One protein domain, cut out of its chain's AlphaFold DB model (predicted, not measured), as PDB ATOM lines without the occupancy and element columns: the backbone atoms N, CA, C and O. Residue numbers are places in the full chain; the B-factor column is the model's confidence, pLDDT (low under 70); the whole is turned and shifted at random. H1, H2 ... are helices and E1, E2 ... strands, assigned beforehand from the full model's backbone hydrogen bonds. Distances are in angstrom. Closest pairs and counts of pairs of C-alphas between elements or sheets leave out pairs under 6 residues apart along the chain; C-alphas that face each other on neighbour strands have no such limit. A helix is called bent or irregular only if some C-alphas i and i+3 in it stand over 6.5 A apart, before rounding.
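Overview. This is residues 34 to 129 of the 589 residues of an uncharacterized protein of Novosphingobium sediminicola (UniProt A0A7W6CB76). A strongly twisted sheet of five strands makes the core, with the long helix H1 slanting over one face. At the far end of the long axis from H1 the small hairpin E4 E5 closes the model, and the short helices H3 and H4 lie near it. The printed part has 96 residues with four named helices and seven named strands, in the order H1 E1 E2 E3 E4 E5 H2 E6 H3 H4 E7. The large sheet is mixed, in the order E3 E2 E1 E6 E7, and the class is mixed, helices and strands. The whole is compact, with a radius of gyration of the C-alphas of 12.4 A, and elongated in outline, spanning 38 by 24 by 21 A.

Along the chain. H1, residues 34 to 46, begins at C-alpha 34 (43.851, -16.028, -21.045) and is 18.7 A long. E1, residues 54 to 60, is 19.8 A long, and E2, residues 63 to 68, 16.6 A. E3 is residues 73 to 75, E4 residues 78 to 80 and E5 residues 86 to 88. H2 is residues 90 to 96. E6, residues 100 to 104, is 13.8 A long. H3, residues 105 to 110, is neither bent nor irregular, but only just: C-alphas 106 and 109 are 6.4 A apart. H4 is residues 113 to 117. E7, residues 122 to 127, is 16.6 A long and ends at C-alpha 127 (47.232, -28.888, -13.695).

Arrangement. E1, E2 and E3 form a meander, each strand the antiparallel neighbour of the one before; N 58 and O 65 are 2.9 A apart, N 74 and O 66 2.8 A. E6 is parallel to E1, with N 57 and O 102 at 2.8 A, and to E7, with N 103 and O 124 at 2.9 A. E6, H3 H4 and E7 form a strand-helix-strand unit, two parallel neighbour strands with helices between, and its crossover is right-handed. H1 is on the sheet at a height of 8.7 A, over E1 and E6; the closest C-alphas of H1 and E1 are those of Ala 38 and Tyr 56, 6.0 A. H3 is on the opposite face, over none of the strands. H2 only grazes the sheet, with residues 92 to 96, and is near H4. E3 runs on into E4 at 74 degrees across a break of 2 residues. In the hairpin E4 and E5, N 87 and O 79 are 2.8 A apart. The closest C-alphas of E5 and H4 are those of Arg 87 and Asn 115, 6.5 A. H4 is not on the large sheet. In H1 and H4 every O i to N i+4 pair is within hydrogen-bond range; H2 has 2 of 3, and H3 has 0 of 2 but 2 of 3 O i to N i+3 pairs.

Size, cuts and confidence. The two C-alphas farthest apart, those of Gly 49 and Asp 82, are 39.3 A apart. The printed part has no cut and no long link. The mean pLDDT of the printed part is 82.4; residues 34 to 39 and 41 to 52 are under 70.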
ATOM      1  N   ARG A  34      44.169 -14.641 -20.666       66.31
ATOM      2  CA  ARG A  34      43.851 -16.028 -21.045       66.31
ATOM      3  C   ARG A  34      44.614 -16.466 -22.291       66.31
ATOM      4  O   ARG A  34      45.127 -17.575 -22.319       66.31
ATOM      5  N   LYS A  35      44.723 -15.595 -23.297       65.19
ATOM      6  CA  LYS A  35      45.469 -15.863 -24.531       65.19
ATOM      7  C   LYS A  35      46.975 -15.990 -24.287       65.19
ATOM      8  O   LYS A  35      47.582 -16.908 -24.820       65.19
ATOM      9  N   ALA A  36      47.567 -15.103 -23.489       67.38
ATOM     10  CA  ALA A  36      48.979 -15.187 -23.117       67.38
ATOM     11  C   ALA A  36      49.267 -16.479 -22.338       67.38
ATOM     12  O   ALA A  36      50.162 -17.227 -22.714       67.38
ATOM     13  N   ALA A  37      48.426 -16.804 -21.349       69.69
ATOM     14  CA  ALA A  37      48.523 -18.064 -20.622       69.69
ATOM     15  C   ALA A  37      48.385 -19.268 -21.566       69.69
ATOM     16  O   ALA A  37      49.225 -20.154 -21.543       69.69
ATOM     17  N   ALA A  38      47.376 -19.299 -22.440       66.25
ATOM     18  CA  ALA A  38      47.183 -20.381 -23.407       66.25
ATOM     19  C   ALA A  38      48.395 -20.574 -24.336       66.25
ATOM     20  O   ALA A  38      48.789 -21.708 -24.599       66.25
ATOM     21  N   LEU A  39      49.008 -19.483 -24.802       67.50
ATOM     22  CA  LEU A  39      50.206 -19.512 -25.645       67.50
ATOM     23  C   LEU A  39      51.432 -20.049 -24.898       67.50
ATOM     24  O   LEU A  39      52.115 -20.928 -25.422       67.50
ATOM     25  N   ASP A  40      51.675 -19.590 -23.669       70.75
ATOM     26  CA  ASP A  40      52.753 -20.113 -22.822       70.75
ATOM     27  C   ASP A  40      52.573 -21.622 -22.594       70.75
ATOM     28  O   ASP A  40      53.508 -22.412 -22.742       70.75
ATOM     29  N   ARG A  41      51.335 -22.050 -22.341       69.50
ATOM     30  CA  ARG A  41      50.958 -23.452 -22.115       69.50
ATOM     31  C   ARG A  41      51.132 -24.329 -23.360       69.50
ATOM     32  O   ARG A  41      51.651 -25.440 -23.273       69.50
ATOM     33  N   LEU A  42      50.755 -23.828 -24.536       69.69
ATOM     34  CA  LEU A  42      50.965 -24.517 -25.815       69.69
ATOM     35  C   LEU A  42      52.448 -24.593 -26.194       69.69
ATOM     36  O   LEU A  42      52.894 -25.600 -26.746       69.69
ATOM     37  N   SER A  43      53.239 -23.570 -25.860       67.06
ATOM     38  CA  SER A  43      54.688 -23.605 -26.078       67.06
ATOM     39  C   SER A  43      55.355 -24.729 -25.273       67.06
ATOM     40  O   SER A  43      56.225 -25.427 -25.802       67.06
ATOM     41  N   ALA A  44      54.865 -25.015 -24.060       65.88
ATOM     42  CA  ALA A  44      55.337 -26.132 -23.245       65.88
ATOM     43  C   ALA A  44      55.063 -27.503 -23.898       65.88
ATOM     44  O   ALA A  44      55.907 -28.395 -23.811       65.88
ATOM     45  N   LEU A  45      53.959 -27.662 -24.641       62.69
ATOM     46  CA  LEU A  45      53.645 -28.891 -25.390       62.69
ATOM     47  C   LEU A  45      54.613 -29.148 -26.553       62.69
ATOM     48  O   LEU A  45      54.940 -30.302 -26.840       62.69
ATOM     49  N   SER A  46      55.109 -28.089 -27.199       56.88
ATOM     50  CA  SER A  46      56.052 -28.215 -28.319       56.88
ATOM     51  C   SER A  46      57.394 -28.836 -27.902       56.88
ATOM     52  O   SER A  46      58.018 -29.546 -28.692       56.88
ATOM     53  N   SER A  47      57.792 -28.671 -26.631       53.28
ATOM     54  CA  SER A  47      59.012 -29.274 -26.076       53.28
ATOM     55  C   SER A  47      58.919 -30.798 -25.896       53.28
ATOM     56  O   SER A  47      59.942 -31.476 -25.830       53.28
ATOM     57  N   ILE A  48      57.702 -31.357 -25.917       51.31
ATOM     58  CA  ILE A  48      57.414 -32.797 -25.779       51.31
ATOM     59  C   ILE A  48      57.395 -33.501 -27.163       51.31
ATOM     60  O   ILE A  48      57.121 -34.694 -27.278       51.31
ATOM     61  N   GLY A  49      57.733 -32.791 -28.249       44.22
ATOM     62  CA  GLY A  49      58.070 -33.402 -29.543       44.22
ATOM     63  C   GLY A  49      56.892 -33.815 -30.437       44.22
ATOM     64  O   GLY A  49      57.101 -34.522 -31.426       44.22
ATOM     65  N   ARG A  50      55.656 -33.378 -30.158       54.47
ATOM     66  CA  ARG A  50      54.505 -33.640 -31.046       54.47
ATOM     67  C   ARG A  50      54.393 -32.570 -32.136       54.47
ATOM     68  O   ARG A  50      54.031 -31.433 -31.869       54.47
ATOM     69  N   LYS A  51      54.667 -32.946 -33.391       55.19
ATOM     70  CA  LYS A  51      54.524 -32.094 -34.595       55.19
ATOM     71  C   LYS A  51      53.063 -31.987 -35.091       55.19
ATOM     72  O   LYS A  51      52.810 -32.143 -36.284       55.19
ATOM     73  N   GLY A  52      52.101 -31.806 -34.186       63.69
ATOM     74  CA  GLY A  52      50.669 -31.677 -34.492       63.69
ATOM     75  C   GLY A  52      50.159 -30.241 -34.350       63.69
ATOM     76  O   GLY A  52      50.806 -29.413 -33.713       63.69
ATOM     77  N   ALA A  53      48.995 -29.938 -34.932       79.12
ATOM     78  CA  ALA A  53      48.275 -28.709 -34.619       79.12
ATOM     79  C   ALA A  53      47.715 -28.831 -33.193       79.12
ATOM     80  O   ALA A  53      46.814 -29.631 -32.939       79.12
ATOM     81  N   SER A  54      48.297 -28.089 -32.253       84.06
ATOM     82  CA  SER A  54      47.858 -28.068 -30.858       84.06
ATOM     83  C   SER A  54      46.988 -26.850 -30.583       84.06
ATOM     84  O   SER A  54      47.241 -25.764 -31.115       84.06
ATOM     85  N   ALA A  55      45.982 -27.023 -29.733       88.81
ATOM     86  CA  ALA A  55      45.122 -25.927 -29.321       88.81
ATOM     87  C   ALA A  55      44.677 -26.055 -27.866       88.81
ATOM     88  O   ALA A  55      44.516 -27.153 -27.341       88.81
ATOM     89  N   TYR A  56      44.477 -24.914 -27.221       89.50
ATOM     90  CA  TYR A  56      43.970 -24.809 -25.865       89.50
ATOM     91  C   TYR A  56      42.456 -24.592 -25.898       89.50
ATOM     92  O   TYR A  56      41.974 -23.644 -26.519       89.50
ATOM     93  N   LEU A  57      41.708 -25.474 -25.247       91.62
ATOM     94  CA  LEU A  57      40.260 -25.413 -25.121       91.62
ATOM     95  C   LEU A  57      39.892 -24.770 -23.783       91.62
ATOM     96  O   LEU A  57      40.386 -25.177 -22.735       91.62
ATOM     97  N   THR A  58      38.998 -23.786 -23.818       90.94
ATOM     98  CA  THR A  58      38.457 -23.148 -22.616       90.94
ATOM     99  C   THR A  58      36.989 -22.785 -22.783       90.94
ATOM    100  O   THR A  58      36.493 -22.661 -23.906       90.94
ATOM    101  N   PHE A  59      36.288 -22.593 -21.667       89.56
ATOM    102  CA  PHE A  59      34.855 -22.307 -21.650       89.56
ATOM    103  C   PHE A  59      34.571 -20.937 -21.038       89.56
ATOM    104  O   PHE A  59      35.029 -20.611 -19.939       89.56
ATOM    105  N   GLY A  60      33.789 -20.137 -21.758       84.94
ATOM    106  CA  GLY A  60      33.170 -18.919 -21.242       84.94
ATOM    107  C   GLY A  60      31.649 -19.033 -21.227       84.94
ATOM    108  O   GLY A  60      31.094 -20.054 -21.629       84.94
ATOM    109  N   ASP A  61      30.990 -17.951 -20.819       81.31
ATOM    110  CA  ASP A  61      29.522 -17.872 -20.751       81.31
ATOM    111  C   ASP A  61      28.867 -18.092 -22.130       81.31
ATOM    112  O   ASP A  61      27.795 -18.678 -22.236       81.31
ATOM    113  N   ASP A  62      29.566 -17.696 -23.199       82.50
ATOM    114  CA  ASP A  62      29.127 -17.830 -24.595       82.50
ATOM    115  C   ASP A  62      29.422 -19.216 -25.219       82.50
ATOM    116  O   ASP A  62      29.166 -19.416 -26.408       82.50
ATOM    117  N   GLY A  63      30.022 -20.154 -24.472       91.81
ATOM    118  CA  GLY A  63      30.372 -21.497 -24.952       91.81
ATOM    119  C   GLY A  63      31.875 -21.793 -25.040       91.81
ATOM    120  O   GLY A  63      32.707 -21.166 -24.377       91.81
ATOM    121  N   ALA A  64      32.220 -22.799 -25.849       92.94
ATOM    122  CA  ALA A  64      33.580 -23.308 -26.002       92.94
ATOM    123  C   ALA A  64      34.424 -22.473 -26.979       92.94
ATOM    124  O   ALA A  64      34.030 -22.209 -28.121       92.94
ATOM    125  N   VAL A  65      35.626 -22.100 -26.544       92.50
ATOM    126  CA  VAL A  65      36.608 -21.349 -27.330       92.50
ATOM    127  C   VAL A  65      37.896 -22.148 -27.423       92.50
ATOM    128  O   VAL A  65      38.460 -22.575 -26.418       92.50
ATOM    129  N   LEU A  66      38.376 -22.313 -28.647       91.19
ATOM    130  CA  LEU A  66      39.637 -22.954 -28.968       91.19
ATOM    131  C   LEU A  66      40.666 -21.887 -29.338       91.19
ATOM    132  O   LEU A  66      40.397 -21.021 -30.166       91.19
ATOM    133  N   VAL A  67      41.835 -21.935 -28.712       88.94
ATOM    134  CA  VAL A  67      42.942 -21.001 -28.924       88.94
ATOM    135  C   VAL A  67      44.099 -21.778 -29.534       88.94
ATOM    136  O   VAL A  67      44.625 -22.687 -28.899       88.94
ATOM    137  N   ASP A  68      44.485 -21.462 -30.768       85.88
ATOM    138  CA  ASP A  68      45.615 -22.134 -31.418       85.88
ATOM    139  C   ASP A  68      46.981 -21.620 -30.915       85.88
ATOM    140  O   ASP A  68      47.074 -20.678 -30.123       85.88
ATOM    141  N   ALA A  69      48.067 -22.221 -31.406       80.75
ATOM    142  CA  ALA A  69      49.438 -21.824 -31.070       80.75
ATOM    143  C   ALA A  69      49.840 -20.414 -31.562       80.75
ATOM    144  O   ALA A  69      50.870 -19.892 -31.144       80.75
ATOM    145  N   LEU A  70      49.048 -19.782 -32.435       79.69
ATOM    146  CA  LEU A  70      49.201 -18.379 -32.847       79.69
ATOM    147  C   LEU A  70      48.308 -17.447 -32.002       79.69
ATOM    148  O   LEU A  70      48.268 -16.228 -32.201       79.69
ATOM    149  N   GLY A  71      47.568 -18.018 -31.049       79.62
ATOM    150  CA  GLY A  71      46.622 -17.339 -30.186       79.62
ATOM    151  C   GLY A  71      45.367 -16.877 -30.924       79.62
ATOM    152  O   GLY A  71      44.694 -15.947 -30.468       79.62
ATOM    153  N   LYS A  72      45.069 -17.434 -32.098       85.69
ATOM    154  CA  LYS A  72      43.815 -17.182 -32.802       85.69
ATOM    155  C   LYS A  72      42.706 -17.971 -32.118       85.69
ATOM    156  O   LYS A  72      42.859 -19.150 -31.815       85.69
ATOM    157  N   GLU A  73      41.594 -17.289 -31.871       88.38
ATOM    158  CA  GLU A  73      40.421 -17.872 -31.229       88.38
ATOM    159  C   GLU A  73      39.435 -18.392 -32.275       88.38
ATOM    160  O   GLU A  73      39.103 -17.697 -33.241       88.38
ATOM    161  N   PHE A  74      38.916 -19.588 -32.034       90.25
ATOM    162  CA  PHE A  74      37.862 -20.223 -32.805       90.25
ATOM    163  C   PHE A  74      36.739 -20.598 -31.845       90.25
ATOM    164  O   PHE A  74      36.953 -21.323 -30.875       90.25
ATOM    165  N   ARG A  75      35.534 -20.083 -32.089       92.88
ATOM    166  CA  ARG A  75      34.352 -20.505 -31.333       92.88
ATOM    167  C   ARG A  75      33.883 -21.843 -31.884       92.88
ATOM    168  O   ARG A  75      33.678 -21.968 -33.090       92.88
ATOM    169  N   LEU A  76      33.731 -22.823 -31.004       93.62
ATOM    170  CA  LEU A  76      33.231 -24.142 -31.363       93.62
ATOM    171  C   LEU A  76      31.711 -24.161 -31.208       93.62
ATOM    172  O   LEU A  76      31.163 -23.628 -30.245       93.62
ATOM    173  N   GLY A  77      31.026 -24.776 -32.170       93.12
ATOM    174  CA  GLY A  77      29.584 -24.965 -32.100       93.12
ATOM    175  C   GLY A  77      29.201 -26.012 -31.052       93.12
ATOM    176  O   GLY A  77      29.776 -27.098 -31.006       93.12
ATOM    177  N   GLY A  78      28.205 -25.699 -30.228       92.81
ATOM    178  CA  GLY A  78      27.704 -26.596 -29.194       92.81
ATOM    179  C   GLY A  78      26.734 -25.895 -28.252       92.81
ATOM    180  O   GLY A  78      26.376 -24.738 -28.475       92.81
ATOM    181  N   GLN A  79      26.301 -26.606 -27.218       94.12
ATOM    182  CA  GLN A  79      25.393 -26.085 -26.197       94.12
ATOM    183  C   GLN A  79      25.678 -26.729 -24.840       94.12
ATOM    184  O   GLN A  79      26.102 -27.885 -24.784       94.12
ATOM    185  N   PHE A  80      25.441 -25.987 -23.761       92.50
ATOM    186  CA  PHE A  80      25.422 -26.551 -22.414       92.50
ATOM    187  C   PHE A  80      24.120 -27.331 -22.199       92.50
ATOM    188  O   PHE A  80      23.057 -26.883 -22.627       92.50
ATOM    189  N   ASP A  81      24.211 -28.503 -21.578       91.56
ATOM    190  CA  ASP A  81      23.052 -29.266 -21.119       91.56
ATOM    191  C   ASP A  81      22.527 -28.752 -19.764       91.56
ATOM    192  O   ASP A  81      23.090 -27.833 -19.163       91.56
ATOM    193  N   ASP A  82      21.450 -29.364 -19.264       90.06
ATOM    194  CA  ASP A  82      20.818 -28.997 -17.986       90.06
ATOM    195  C   ASP A  82      21.742 -29.201 -16.767       90.06
ATOM    196  O   ASP A  82      21.471 -28.685 -15.683       90.06
ATOM    197  N   LEU A  83      22.841 -29.947 -16.932       87.31
ATOM    198  CA  LEU A  83      23.866 -30.174 -15.912       87.31
ATOM    199  C   LEU A  83      25.042 -29.195 -16.045       87.31
ATOM    200  O   LEU A  83      26.019 -29.308 -15.303       87.31
ATOM    201  N   GLY A  84      24.972 -28.245 -16.982       88.56
ATOM    202  CA  GLY A  84      26.042 -27.293 -17.260       88.56
ATOM    203  C   GLY A  84      27.235 -27.906 -17.998       88.56
ATOM    204  O   GLY A  84      28.317 -27.318 -17.978       88.56
ATOM    205  N   LYS A  85      27.071 -29.065 -18.650       90.62
ATOM    206  CA  LYS A  85      28.110 -29.694 -19.476       90.62
ATOM    207  C   LYS A  85      27.947 -29.315 -20.939       90.62
ATOM    208  O   LYS A  85      26.883 -29.467 -21.531       90.62
ATOM    209  N   PHE A  86      29.020 -28.831 -21.547       92.88
ATOM    210  CA  PHE A  86      29.050 -28.458 -22.951       92.88
ATOM    211  C   PHE A  86      29.131 -29.698 -23.842       92.88
ATOM    212  O   PHE A  86      30.041 -30.518 -23.691       92.88
ATOM    213  N   ARG A  87      28.211 -29.794 -24.804       93.00
ATOM    214  CA  ARG A  87      28.207 -30.791 -25.878       93.00
ATOM    215  C   ARG A  87      28.523 -30.136 -27.212       93.00
ATOM    216  O   ARG A  87      27.850 -29.187 -27.621       93.00
ATOM    217  N   PHE A  88      29.522 -30.673 -27.901       93.75
ATOM    218  CA  PHE A  88      29.918 -30.236 -29.233       93.75
ATOM    219  C   PHE A  88      28.920 -30.723 -30.280       93.75
ATOM    220  O   PHE A  88      28.409 -31.844 -30.208       93.75
ATOM    221  N   ASN A  89      28.650 -29.877 -31.272       92.31
ATOM    222  CA  ASN A  89      27.929 -30.293 -32.470       92.31
ATOM    223  C   ASN A  89      28.882 -30.947 -33.489       92.31
ATOM    224  O   ASN A  89      30.102 -30.826 -33.382       92.31
ATOM    225  N   ASN A  90      28.325 -31.581 -34.525       89.94
ATOM    226  CA  ASN A  90      29.113 -32.307 -35.530       89.94
ATOM    227  C   ASN A  90      30.161 -31.429 -36.244       89.94
ATOM    228  O   ASN A  90      31.241 -31.902 -36.573       89.94
ATOM    229  N   SER A  91      29.877 -30.138 -36.458       89.44
ATOM    230  CA  SER A  91      30.835 -29.228 -37.105       89.44
ATOM    231  C   SER A  91      32.051 -28.935 -36.220       89.44
ATOM    232  O   SER A  91      33.155 -28.759 -36.736       89.44
ATOM    233  N   ALA A  92      31.863 -28.861 -34.900       91.00
ATOM    234  CA  ALA A  92      32.970 -28.731 -33.963       91.00
ATOM    235  C   ALA A  92      33.788 -30.027 -33.893       91.00
ATOM    236  O   ALA A  92      35.015 -29.950 -33.876       91.00
ATOM    237  N   SER A  93      33.137 -31.194 -33.936       87.44
ATOM    238  CA  SER A  93      33.803 -32.504 -33.952       87.44
ATOM    239  C   SER A  93      34.855 -32.625 -35.052       87.44
ATOM    240  O   SER A  93      35.999 -32.967 -34.762       87.44
ATOM    241  N   ASP A  94      34.519 -32.263 -36.295       87.50
ATOM    242  CA  ASP A  94      35.454 -32.342 -37.431       87.50
ATOM    243  C   ASP A  94      36.727 -31.511 -37.209       87.50
ATOM    244  O   ASP A  94      37.826 -31.909 -37.604       87.50
ATOM    245  N   THR A  95      36.585 -30.361 -36.546       88.50
ATOM    246  CA  THR A  95      37.716 -29.496 -36.188       88.50
ATOM    247  C   THR A  95      38.553 -30.131 -35.079       88.50
ATOM    248  O   THR A  95      39.779 -30.167 -35.165       88.50
ATOM    249  N   LEU A  96      37.898 -30.659 -34.043       89.75
ATOM    250  CA  LEU A  96      38.548 -31.254 -32.873       89.75
ATOM    251  C   LEU A  96      39.329 -32.531 -33.223       89.75
ATOM    252  O   LEU A  96      40.404 -32.762 -32.665       89.75
ATOM    253  N   HIS A  97      38.867 -33.303 -34.210       88.56
ATOM    254  CA  HIS A  97      39.513 -34.547 -34.640       88.56
ATOM    255  C   HIS A  97      40.921 -34.343 -35.209       88.56
ATOM    256  O   HIS A  97      41.716 -35.283 -35.264       88.56
ATOM    257  N   GLN A  98      41.244 -33.124 -35.636       86.31
ATOM    258  CA  GLN A  98      42.535 -32.786 -36.232       86.31
ATOM    259  C   GLN A  98      43.538 -32.235 -35.212       86.31
ATOM    260  O   GLN A  98      44.706 -32.035 -35.555       86.31
ATOM    261  N   LEU A  99      43.099 -31.992 -33.973       85.44
ATOM    262  CA  LEU A  99      43.848 -31.227 -32.986       85.44
ATOM    263  C   LEU A  99      44.296 -32.082 -31.799       85.44
ATOM    264  O   LEU A  99      43.575 -32.956 -31.313       85.44
ATOM    265  N   ASP A 100      45.496 -31.777 -31.311       86.12
ATOM    266  CA  ASP A 100      45.939 -32.172 -29.977       86.12
ATOM    267  C   ASP A 100      45.463 -31.100 -28.992       86.12
ATOM    268  O   ASP A 100      45.926 -29.956 -29.033       86.12
ATOM    269  N   LEU A 101      44.504 -31.445 -28.136       89.19
ATOM    270  CA  LEU A 101      43.871 -30.475 -27.252       89.19
ATOM    271  C   LEU A 101      44.534 -30.414 -25.890       89.19
ATOM    272  O   LEU A 101      44.851 -31.435 -25.282       89.19
ATOM    273  N   LEU A 102      44.654 -29.191 -25.392       88.75
ATOM    274  CA  LEU A 102      44.985 -28.889 -24.018       88.75
ATOM    275  C   LEU A 102      43.770 -28.312 -23.300       88.75
ATOM    276  O   LEU A 102      43.159 -27.371 -23.794       88.75
ATOM    277  N   LEU A 103      43.457 -28.842 -22.124       88.75
ATOM    278  CA  LEU A 103      42.366 -28.397 -21.266       88.75
ATOM    279  C   LEU A 103      42.902 -28.048 -19.873       88.75
ATOM    280  O   LEU A 103      43.869 -28.659 -19.426       88.75
ATOM    281  N   ASP A 104      42.287 -27.099 -19.171       85.31
ATOM    282  CA  ASP A 104      42.568 -26.855 -17.748       85.31
ATOM    283  C   ASP A 104      41.709 -27.760 -16.851       85.31
ATOM    284  O   ASP A 104      40.603 -28.161 -17.217       85.31
ATOM    285  N   THR A 105      42.194 -28.060 -15.649       81.44
ATOM    286  CA  THR A 105      41.464 -28.870 -14.665       81.44
ATOM    287  C   THR A 105      40.112 -28.239 -14.310       81.44
ATOM    288  O   THR A 105      39.120 -28.957 -14.201       81.44
ATOM    289  N   ASP A 106      40.039 -26.907 -14.225       83.12
ATOM    290  CA  ASP A 106      38.801 -26.174 -13.906       83.12
ATOM    291  C   ASP A 106      37.735 -26.278 -15.010       83.12
ATOM    292  O   ASP A 106      36.531 -26.185 -14.757       83.12
ATOM    293  N   ASP A 107      38.171 -26.482 -16.251       86.75
ATOM    294  CA  ASP A 107      37.295 -26.596 -17.412       86.75
ATOM    295  C   ASP A 107      36.815 -28.046 -17.635       86.75
ATOM    296  O   ASP A 107      35.847 -28.269 -18.363       86.75
ATOM    297  N   LEU A 108      37.406 -29.029 -16.941       84.44
ATOM    298  CA  LEU A 108      37.014 -30.442 -16.998       84.44
ATOM    299  C   LEU A 108      35.581 -30.689 -16.496       84.44
ATOM    300  O   LEU A 108      34.881 -31.557 -17.010       84.44
ATOM    301  N   ALA A 109      35.117 -29.915 -15.511       83.12
ATOM    302  CA  ALA A 109      33.765 -30.052 -14.964       83.12
ATOM    303  C   ALA A 109      32.670 -29.553 -15.925       83.12
ATOM    304  O   ALA A 109      31.515 -29.958 -15.809       83.12
ATOM    305  N   LYS A 110      33.032 -28.684 -16.877       87.12
ATOM    306  CA  LYS A 110      32.104 -28.010 -17.797       87.12
ATOM    307  C   LYS A 110      31.905 -28.760 -19.106       87.12
ATOM    308  O   LYS A 110      31.232 -28.250 -19.995       87.12
ATOM    309  N   ILE A 111      32.512 -29.931 -19.270       88.75
ATOM    310  CA  ILE A 111      32.539 -30.641 -20.542       88.75
ATOM    311  C   ILE A 111      31.929 -32.034 -20.422       88.75
ATOM    312  O   ILE A 111      32.132 -32.759 -19.446       88.75
ATOM    313  N   ASP A 112      31.173 -32.420 -21.444       88.38
ATOM    314  CA  ASP A 112      30.803 -33.812 -21.654       88.38
ATOM    315  C   ASP A 112      32.029 -34.555 -22.211       88.38
ATOM    316  O   ASP A 112      32.342 -34.487 -23.401       88.38
ATOM    317  N   LEU A 113      32.796 -35.191 -21.320       84.75
ATOM    318  CA  LEU A 113      34.055 -35.839 -21.690       84.75
ATOM    319  C   LEU A 113      33.865 -37.025 -22.635       84.75
ATOM    320  O   LEU A 113      34.744 -37.258 -23.460       84.75
ATOM    321  N   ASP A 114      32.747 -37.746 -22.562       84.56
ATOM    322  CA  ASP A 114      32.471 -38.832 -23.506       84.56
ATOM    323  C   ASP A 114      32.247 -38.266 -24.909       84.56
ATOM    324  O   ASP A 114      32.801 -38.775 -25.888       84.56
ATOM    325  N   ASN A 115      31.510 -37.152 -24.999       87.94
ATOM    326  CA  ASN A 115      31.363 -36.410 -26.244       87.94
ATOM    327  C   ASN A 115      32.713 -35.865 -26.740       87.94
ATOM    328  O   ASN A 115      32.999 -35.984 -27.925       87.94
ATOM    329  N   LEU A 116      33.574 -35.312 -25.883       87.38
ATOM    330  CA  LEU A 116      34.878 -34.798 -26.323       87.38
ATOM    331  C   LEU A 116      35.826 -35.912 -26.776       87.38
ATOM    332  O   LEU A 116      36.426 -35.795 -27.839       87.38
ATOM    333  N   MET A 117      35.984 -36.976 -25.987       85.19
ATOM    334  CA  MET A 117      36.977 -38.024 -26.246       85.19
ATOM    335  C   MET A 117      36.710 -38.776 -27.551       85.19
ATOM    336  O   MET A 117      37.659 -39.170 -28.227       85.19
ATOM    337  N   GLY A 118      35.441 -38.895 -27.954       84.44
ATOM    338  CA  GLY A 118      35.071 -39.422 -29.267       84.44
ATOM    339  C   GLY A 118      35.447 -38.512 -30.440       84.44
ATOM    340  O   GLY A 118      35.486 -38.991 -31.567       84.44
ATOM    341  N   ASN A 119      35.744 -37.234 -30.187       85.88
ATOM    342  CA  ASN A 119      35.925 -36.185 -31.191       85.88
ATOM    343  C   ASN A 119      37.354 -35.624 -31.269       85.88
ATOM    344  O   ASN A 119      37.601 -34.716 -32.051       85.88
ATOM    345  N   VAL A 120      38.302 -36.107 -30.460       86.50
ATOM    346  CA  VAL A 120      39.662 -35.539 -30.378       86.50
ATOM    347  C   VAL A 120      40.724 -36.558 -30.742       86.50
ATOM    348  O   VAL A 120      40.589 -37.746 -30.459       86.50
ATOM    349  N   ARG A 121      41.827 -36.093 -31.336       83.31
ATOM    350  CA  ARG A 121      42.980 -36.962 -31.606       83.31
ATOM    351  C   ARG A 121      43.709 -37.333 -30.320       83.31
ATOM    352  O   ARG A 121      44.068 -38.490 -30.106       83.31
ATOM    353  N   SER A 122      43.981 -36.333 -29.490       84.50
ATOM    354  CA  SER A 122      44.534 -36.522 -28.159       84.50
ATOM    355  C   SER A 122      44.119 -35.376 -27.246       84.50
ATOM    356  O   SER A 122      43.896 -34.255 -27.703       84.50
ATOM    357  N   LEU A 123      44.007 -35.676 -25.954       88.50
ATOM    358  CA  LEU A 123      43.660 -34.712 -24.921       88.50
ATOM    359  C   LEU A 123      44.738 -34.729 -23.840       88.50
ATOM    360  O   LEU A 123      45.125 -35.786 -23.336       88.50
ATOM    361  N   ALA A 124      45.218 -33.547 -23.485       87.75
ATOM    362  CA  ALA A 124      46.066 -33.316 -22.335       87.75
ATOM    363  C   ALA A 124      45.349 -32.384 -21.355       87.75
ATOM    364  O   ALA A 124      44.688 -31.428 -21.758       87.75
ATOM    365  N   LEU A 125      45.490 -32.668 -20.065       86.44
ATOM    366  CA  LEU A 125      45.045 -31.818 -18.974       86.44
ATOM    367  C   LEU A 125      46.242 -31.073 -18.406       86.44
ATOM    368  O   LEU A 125      47.250 -31.681 -18.044       86.44
ATOM    369  N   GLN A 126      46.110 -29.766 -18.272       83.62
ATOM    370  CA  GLN A 126      47.023 -28.970 -17.491       83.62
ATOM    371  C   GLN A 126      46.534 -28.861 -16.053       83.62
ATOM    372  O   GLN A 126      45.385 -28.502 -15.789       83.62
ATOM    373  N   ARG A 127      47.451 -29.110 -15.119       78.25
ATOM    374  CA  ARG A 127      47.232 -28.888 -13.695       78.25
ATOM    375  C   ARG A 127      48.455 -28.210 -13.089       78.25
ATOM    376  O   ARG A 127      49.508 -28.824 -12.919       78.25
ATOM    377  N   GLY A 128      48.314 -26.926 -12.766       78.75
ATOM    378  CA  GLY A 128      49.460 -26.094 -12.400       78.75
ATOM    379  C   GLY A 128      50.488 -26.062 -13.536       78.75
ATOM    380  O   GLY A 128      50.158 -25.717 -14.671       78.75
ATOM    381  N   GLU A 129      51.724 -26.455 -13.238       75.56
ATOM    382  CA  GLU A 129      52.823 -26.520 -14.214       75.56
ATOM    383  C   GLU A 129      52.937 -27.879 -14.921       75.56
ATOM    384  O   GLU A 129      53.702 -28.017 -15.875       75.56
TER     385      GLU A 129